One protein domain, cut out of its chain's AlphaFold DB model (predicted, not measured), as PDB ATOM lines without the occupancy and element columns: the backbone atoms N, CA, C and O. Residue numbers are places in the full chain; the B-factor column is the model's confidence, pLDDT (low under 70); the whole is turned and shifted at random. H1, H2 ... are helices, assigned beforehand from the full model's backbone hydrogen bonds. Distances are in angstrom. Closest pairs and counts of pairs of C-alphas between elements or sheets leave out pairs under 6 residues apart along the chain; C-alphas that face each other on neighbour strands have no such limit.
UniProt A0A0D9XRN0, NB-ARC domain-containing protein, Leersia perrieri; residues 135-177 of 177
ATOM      1  N   PHE A 135     -38.906 -45.916 -41.352       74.31
ATOM      2  CA  PHE A 135     -39.600 -46.928 -40.539       74.31
ATOM      3  C   PHE A 135     -39.024 -48.343 -40.725       74.31
ATOM      4  O   PHE A 135     -38.904 -49.094 -39.764       74.31
ATOM      5  N   ASP A 136     -38.599 -48.673 -41.947       74.44
ATOM      6  CA  ASP A 136     -37.869 -49.905 -42.258       74.44
ATOM      7  C   ASP A 136     -36.394 -49.763 -41.825       74.44
ATOM      8  O   ASP A 136     -35.487 -49.594 -42.645       74.44
ATOM      9  N   PHE A 137     -36.170 -49.715 -40.513       84.56
ATOM     10  CA  PHE A 137     -34.845 -49.619 -39.910       84.56
ATOM     11  C   PHE A 137     -34.039 -50.898 -40.179       84.56
ATOM     12  O   PHE A 137     -34.492 -52.003 -39.887       84.56
ATOM     13  N   ASP A 138     -32.840 -50.738 -40.737       89.50
ATOM     14  CA  ASP A 138     -31.921 -51.830 -41.069       89.50
ATOM     15  C   ASP A 138     -30.498 -51.385 -40.727       89.50
ATOM     16  O   ASP A 138     -29.877 -50.615 -41.461       89.50
ATOM     17  N   GLU A 139     -29.991 -51.854 -39.590       91.88
ATOM     18  CA  GLU A 139     -28.662 -51.511 -39.074       91.88
ATOM     19  C   GLU A 139     -27.544 -51.882 -40.046       91.88
ATOM     20  O   GLU A 139     -26.563 -51.150 -40.174       91.88
ATOM     21  N   VAL A 140     -27.689 -52.996 -40.764       92.75
ATOM     22  CA  VAL A 140     -26.667 -53.482 -41.689       92.75
ATOM     23  C   VAL A 140     -26.608 -52.571 -42.914       92.75
ATOM     24  O   VAL A 140     -25.523 -52.182 -43.346       92.75
ATOM     25  N   ARG A 141     -27.769 -52.189 -43.460       91.06
ATOM     26  CA  ARG A 141     -27.857 -51.192 -44.537       91.06
ATOM     27  C   ARG A 141     -27.293 -49.846 -44.092       91.06
ATOM     28  O   ARG A 141     -26.456 -49.298 -44.796       91.06
ATOM     29  N   LEU A 142     -27.717 -49.339 -42.935       92.56
ATOM     30  CA  LEU A 142     -27.286 -48.032 -42.433       92.56
ATOM     31  C   LEU A 142     -25.776 -47.996 -42.168       92.56
ATOM     32  O   LEU A 142     -25.122 -47.027 -42.532       92.56
ATOM     33  N   THR A 143     -25.204 -49.061 -41.602       93.62
ATOM     34  CA  THR A 143     -23.753 -49.141 -41.359       93.62
ATOM     35  C   THR A 143     -22.969 -49.142 -42.672       93.62
ATOM     36  O   THR A 143     -21.944 -48.471 -42.762       93.62
ATOM     37  N   ARG A 144     -23.462 -49.826 -43.716       91.94
ATOM     38  CA  ARG A 144     -22.864 -49.747 -45.061       91.94
ATOM     39  C   ARG A 144     -22.959 -48.346 -45.659       91.94
ATOM     40  O   ARG A 144     -21.955 -47.843 -46.135       91.94
ATOM     41  N   GLU A 145     -24.111 -47.685 -45.560       90.50
ATOM     42  CA  GLU A 145     -24.263 -46.308 -46.058       90.50
ATOM     43  C   GLU A 145     -23.325 -45.322 -45.343       90.50
ATOM     44  O   GLU A 145     -22.792 -44.405 -45.965       90.50
ATOM     45  N   ILE A 146     -23.084 -45.517 -44.042       92.19
ATOM     46  CA  ILE A 146     -22.082 -44.747 -43.295       92.19
ATOM     47  C   ILE A 146     -20.680 -45.045 -43.839       92.19
ATOM     48  O   ILE A 146     -19.941 -44.108 -44.126       92.19
ATOM     49  N   LEU A 147     -20.318 -46.320 -44.015       91.69
ATOM     50  CA  LEU A 147     -19.022 -46.718 -44.573       91.69
ATOM     51  C   LEU A 147     -18.791 -46.136 -45.973       91.69
ATOM     52  O   LEU A 147     -17.728 -45.579 -46.224       91.69
ATOM     53  N   ASP A 148     -19.792 -46.161 -46.852       89.00
ATOM     54  CA  ASP A 148     -19.728 -45.528 -48.176       89.00
ATOM     55  C   ASP A 148     -19.385 -44.031 -48.092       89.00
ATOM     56  O   ASP A 148     -18.667 -43.503 -48.945       89.00
ATOM     57  N   CYS A 149     -19.850 -43.346 -47.044       88.12
ATOM     58  CA  CYS A 149     -19.539 -41.938 -46.805       88.12
ATOM     59  C   CYS A 149     -18.143 -41.710 -46.199       88.12
ATOM     60  O   CYS A 149     -17.567 -40.642 -46.404       88.12
ATOM     61  N   VAL A 150     -17.606 -42.664 -45.430       87.75
ATOM     62  CA  VAL A 150     -16.327 -42.521 -44.704       87.75
ATOM     63  C   VAL A 150     -15.138 -43.001 -45.538       87.75
ATOM     64  O   VAL A 150     -14.076 -42.383 -45.503       87.75
ATOM     65  N   SER A 151     -15.301 -44.079 -46.308       80.00
ATOM     66  CA  SER A 151     -14.193 -44.801 -46.947       80.00
ATOM     67  C   SER A 151     -13.677 -44.168 -48.255       80.00
ATOM     68  O   SER A 151     -12.896 -44.804 -48.961       80.00
ATOM     69  N   ASN A 152     -14.089 -42.944 -48.624       68.06
ATOM     70  CA  ASN A 152     -13.681 -42.237 -49.858       68.06
ATOM     71  C   ASN A 152     -13.724 -43.107 -51.142       68.06
ATOM     72  O   ASN A 152     -12.914 -42.930 -52.054       68.06
ATOM     73  N   GLY A 153     -14.658 -44.060 -51.225       61.28
ATOM     74  CA  GLY A 153     -14.818 -44.958 -52.376       61.28
ATOM     75  C   GLY A 153     -14.009 -46.264 -52.336       61.28
ATOM     76  O   GLY A 153     -14.047 -47.019 -53.307       61.28
ATOM     77  N   ALA A 154     -13.304 -46.580 -51.243       64.81
ATOM     78  CA  ALA A 154     -12.718 -47.905 -51.040       64.81
ATOM     79  C   ALA A 154     -13.788 -48.890 -50.536       64.81
ATOM     80  O   ALA A 154     -14.171 -48.873 -49.368       64.81
ATOM     81  N   SER A 155     -14.258 -49.786 -51.405       66.50
ATOM     82  CA  SER A 155     -15.310 -50.765 -51.098       66.50
ATOM     83  C   SER A 155     -14.796 -51.959 -50.273       66.50
ATOM     84  O   SER A 155     -14.953 -53.116 -50.664       66.50
ATOM     85  N   LYS A 156     -14.162 -51.705 -49.118       72.50
ATOM     86  CA  LYS A 156     -13.672 -52.762 -48.204       72.50
ATOM     87  C   LYS A 156     -14.801 -53.638 -47.642       72.50
ATOM     88  O   LYS A 156     -14.539 -54.708 -47.102       72.50
ATOM     89  N   HIS A 157     -16.039 -53.163 -47.740       81.88
ATOM     90  CA  HIS A 157     -17.204 -53.744 -47.094       81.88
ATOM     91  C   HIS A 157     -18.215 -54.368 -48.073       81.88
ATOM     92  O   HIS A 157     -19.278 -54.823 -47.641       81.88
ATOM     93  N   ASP A 158     -17.900 -54.416 -49.375       85.25
ATOM     94  CA  ASP A 158     -18.783 -55.025 -50.373       85.25
ATOM     95  C   ASP A 158     -18.997 -56.524 -50.090       85.25
ATOM     96  O   ASP A 158     -18.087 -57.249 -49.684       85.25
ATOM     97  N   GLY A 159     -20.240 -56.982 -50.234       85.81
ATOM     98  CA  GLY A 159     -20.655 -58.349 -49.901       85.81
ATOM     99  C   GLY A 159     -20.678 -58.700 -48.402       85.81
ATOM    100  O   GLY A 159     -21.115 -59.799 -48.047       85.81
ATOM    101  N   ILE A 160     -20.267 -57.802 -47.497       90.81
ATOM    102  CA  ILE A 160     -20.319 -58.054 -46.052       90.81
ATOM    103  C   ILE A 160     -21.737 -57.801 -45.531       90.81
ATOM    104  O   ILE A 160     -22.264 -56.690 -45.576       90.81
ATOM    105  N   THR A 161     -22.355 -58.848 -44.985       92.44
ATOM    106  CA  THR A 161     -23.682 -58.796 -44.345       92.44
ATOM    107  C   THR A 161     -23.629 -58.928 -42.826       92.44
ATOM    108  O   THR A 161     -24.624 -58.688 -42.151       92.44
ATOM    109  N   ASN A 162     -22.474 -59.302 -42.275       95.38
ATOM    110  CA  ASN A 162     -22.283 -59.421 -40.839       95.38
ATOM    111  C   ASN A 162     -22.076 -58.033 -40.219       95.38
ATOM    112  O   ASN A 162     -21.085 -57.369 -40.520       95.38
ATOM    113  N   LEU A 163     -22.993 -57.624 -39.342       94.75
ATOM    114  CA  LEU A 163     -22.970 -56.305 -38.708       94.75
ATOM    115  C   LEU A 163     -21.691 -56.052 -37.901       94.75
ATOM    116  O   LEU A 163     -21.102 -54.988 -38.037       94.75
ATOM    117  N   ASN A 164     -21.230 -57.037 -37.125       96.19
ATOM    118  CA  ASN A 164     -20.026 -56.889 -36.306       96.19
ATOM    119  C   ASN A 164     -18.798 -56.554 -37.165       96.19
ATOM    120  O   ASN A 164     -18.080 -55.610 -36.873       96.19
ATOM    121  N   LYS A 165     -18.613 -57.256 -38.291       94.75
ATOM    122  CA  LYS A 165     -17.531 -56.945 -39.239       94.75
ATOM    123  C   LYS A 165     -17.651 -55.545 -39.838       94.75
ATOM    124  O   LYS A 165     -16.644 -54.881 -40.037       94.75
ATOM    125  N   LEU A 166     -18.868 -55.097 -40.156       94.88
ATOM    126  CA  LEU A 166     -19.084 -53.736 -40.659       94.88
ATOM    127  C   LEU A 166     -18.724 -52.687 -39.598       94.88
ATOM    128  O   LEU A 166     -18.127 -51.671 -39.935       94.88
ATOM    129  N   GLN A 167     -19.054 -52.943 -38.332       94.56
ATOM    130  CA  GLN A 167     -18.724 -52.061 -37.213       94.56
ATOM    131  C   GLN A 167     -17.216 -52.011 -36.938       94.56
ATOM    132  O   GLN A 167     -16.694 -50.920 -36.751       94.56
ATOM    133  N   GLU A 168     -16.513 -53.148 -37.000       93.81
ATOM    134  CA  GLU A 168     -15.044 -53.206 -36.901       93.81
ATOM    135  C   GLU A 168     -14.376 -52.354 -37.995       93.81
ATOM    136  O   GLU A 168     -13.527 -51.516 -37.705       93.81
ATOM    137  N   ILE A 169     -14.815 -52.497 -39.253       92.38
ATOM    138  CA  ILE A 169     -14.286 -51.694 -40.372       92.38
ATOM    139  C   ILE A 169     -14.587 -50.204 -40.169       92.38
ATOM    140  O   ILE A 169     -13.740 -49.355 -40.449       92.38
ATOM    141  N   LEU A 170     -15.794 -49.874 -39.701       91.31
ATOM    142  CA  LEU A 170     -16.198 -48.489 -39.472       91.31
ATOM    143  C   LEU A 170     -15.371 -47.844 -38.355       91.31
ATOM    144  O   LEU A 170     -14.975 -46.687 -38.479       91.31
ATOM    145  N   GLU A 171     -15.094 -48.586 -37.286       90.88
ATOM    146  CA  GLU A 171     -14.241 -48.138 -36.190       90.88
ATOM    147  C   GLU A 171     -12.819 -47.829 -36.680       90.88
ATOM    148  O   GLU A 171     -12.282 -46.767 -36.358       90.88
ATOM    149  N   ASP A 172     -12.245 -48.700 -37.513       89.31
ATOM    150  CA  ASP A 172     -10.921 -48.493 -38.108       89.31
ATOM    151  C   ASP A 172     -10.879 -47.244 -39.006       89.31
ATOM    152  O   ASP A 172      -9.962 -46.424 -38.901       89.31
ATOM    153  N   ASP A 173     -11.879 -47.053 -39.870       87.06
ATOM    154  CA  ASP A 173     -11.929 -45.923 -40.808       87.06
ATOM    155  C   ASP A 173     -12.220 -44.571 -40.104       87.06
ATOM    156  O   ASP A 173     -11.783 -43.513 -40.578       87.06
ATOM    157  N   ILE A 174     -12.924 -44.574 -38.962       84.56
ATOM    158  CA  ILE A 174     -13.140 -43.372 -38.132       84.56
ATOM    159  C   ILE A 174     -11.882 -43.020 -37.325       84.56
ATOM    160  O   ILE A 174     -11.556 -41.841 -37.216       84.56
ATOM    161  N   LYS A 175     -11.161 -44.014 -36.786       81.00
ATOM    162  CA  LYS A 175      -9.939 -43.796 -35.985       81.00
ATOM    163  C   LYS A 175      -8.694 -43.461 -36.804       81.00
ATOM    164  O   LYS A 175      -7.705 -43.024 -36.229       81.00
ATOM    165  N   SER A 176      -8.711 -43.689 -38.113       68.31
ATOM    166  CA  SER A 176      -7.562 -43.447 -38.996       68.31
ATOM    167  C   SER A 176      -7.305 -41.957 -39.318       68.31
ATOM    168  O   SER A 176      -6.674 -41.667 -40.335       68.31
ATOM    169  N   GLU A 177      -7.796 -41.017 -38.496       57.16
ATOM    170  CA  GLU A 177      -7.572 -39.560 -38.620       57.16
ATOM    171  C   GLU A 177      -6.553 -39.009 -37.622       57.16
ATOM    172  O   GLU A 177      -6.553 -39.452 -36.451       57.16
TER     173      GLU A 177
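Overview. This is residues 135 to 177 of the 177 residues of the protein "NB-ARC domain-containing protein" of Leersia perrieri (UniProt A0A0D9XRN0). Two helices, H1 and H2, lie side by side and run the same way, and a long loop, residues 151 to 162, folds back from the end of H1 to the start of H2. The first and last printed residues lie at opposite ends of the long axis. The printed part has 43 residues, with two named helices in the order H1, H2 and no named strand; the class is all helix. The whole is compact, with a radius of gyration of the C-alphas of 10.1 A, and elongated, spanning 33 by 17 by 17 A.

Arrangement. The longest helix is H2, residues 163 to 175. It touches H1, residues 139 to 150, with 13 pairs of C-alphas within 8 A. The closest C-alphas of the two are those of Val 140 and Leu 163, 5.5 A apart. Their lines stand at a shallow tilt of 24 degrees, the same way, and their centres are 9.9 A apart. In both H1 and H2 every O i to N i+4 pair is within hydrogen-bond range.

Along the chain. H2 has 13 residues, Leu 163 to Lys 175, and measures 18.3 A from first to last C-alpha. It begins at C-alpha 163 at (-22.970, -56.305, -38.708) and ends at C-alpha 175 at (-9.939, -43.796, -35.985). H1 has 12 residues, Glu 139 to Val 150, and measures 16.3 A; its C-alpha 139 is at (-28.662, -51.511, -39.074).

Size, cuts and confidence. The C-alphas of Phe 135 and Glu 177 are the two farthest apart, at 32.9 A. Residue 177 is the chain's last residue, and the printed part has no cut. The link from H1 to H2, 12 residues, is long; its C-alphas lie 6 to 12 A from the mean of all C-alphas. The mean pLDDT of the printed part is 85.4, and residues 152 to 155 and 176 to 177 are under 70.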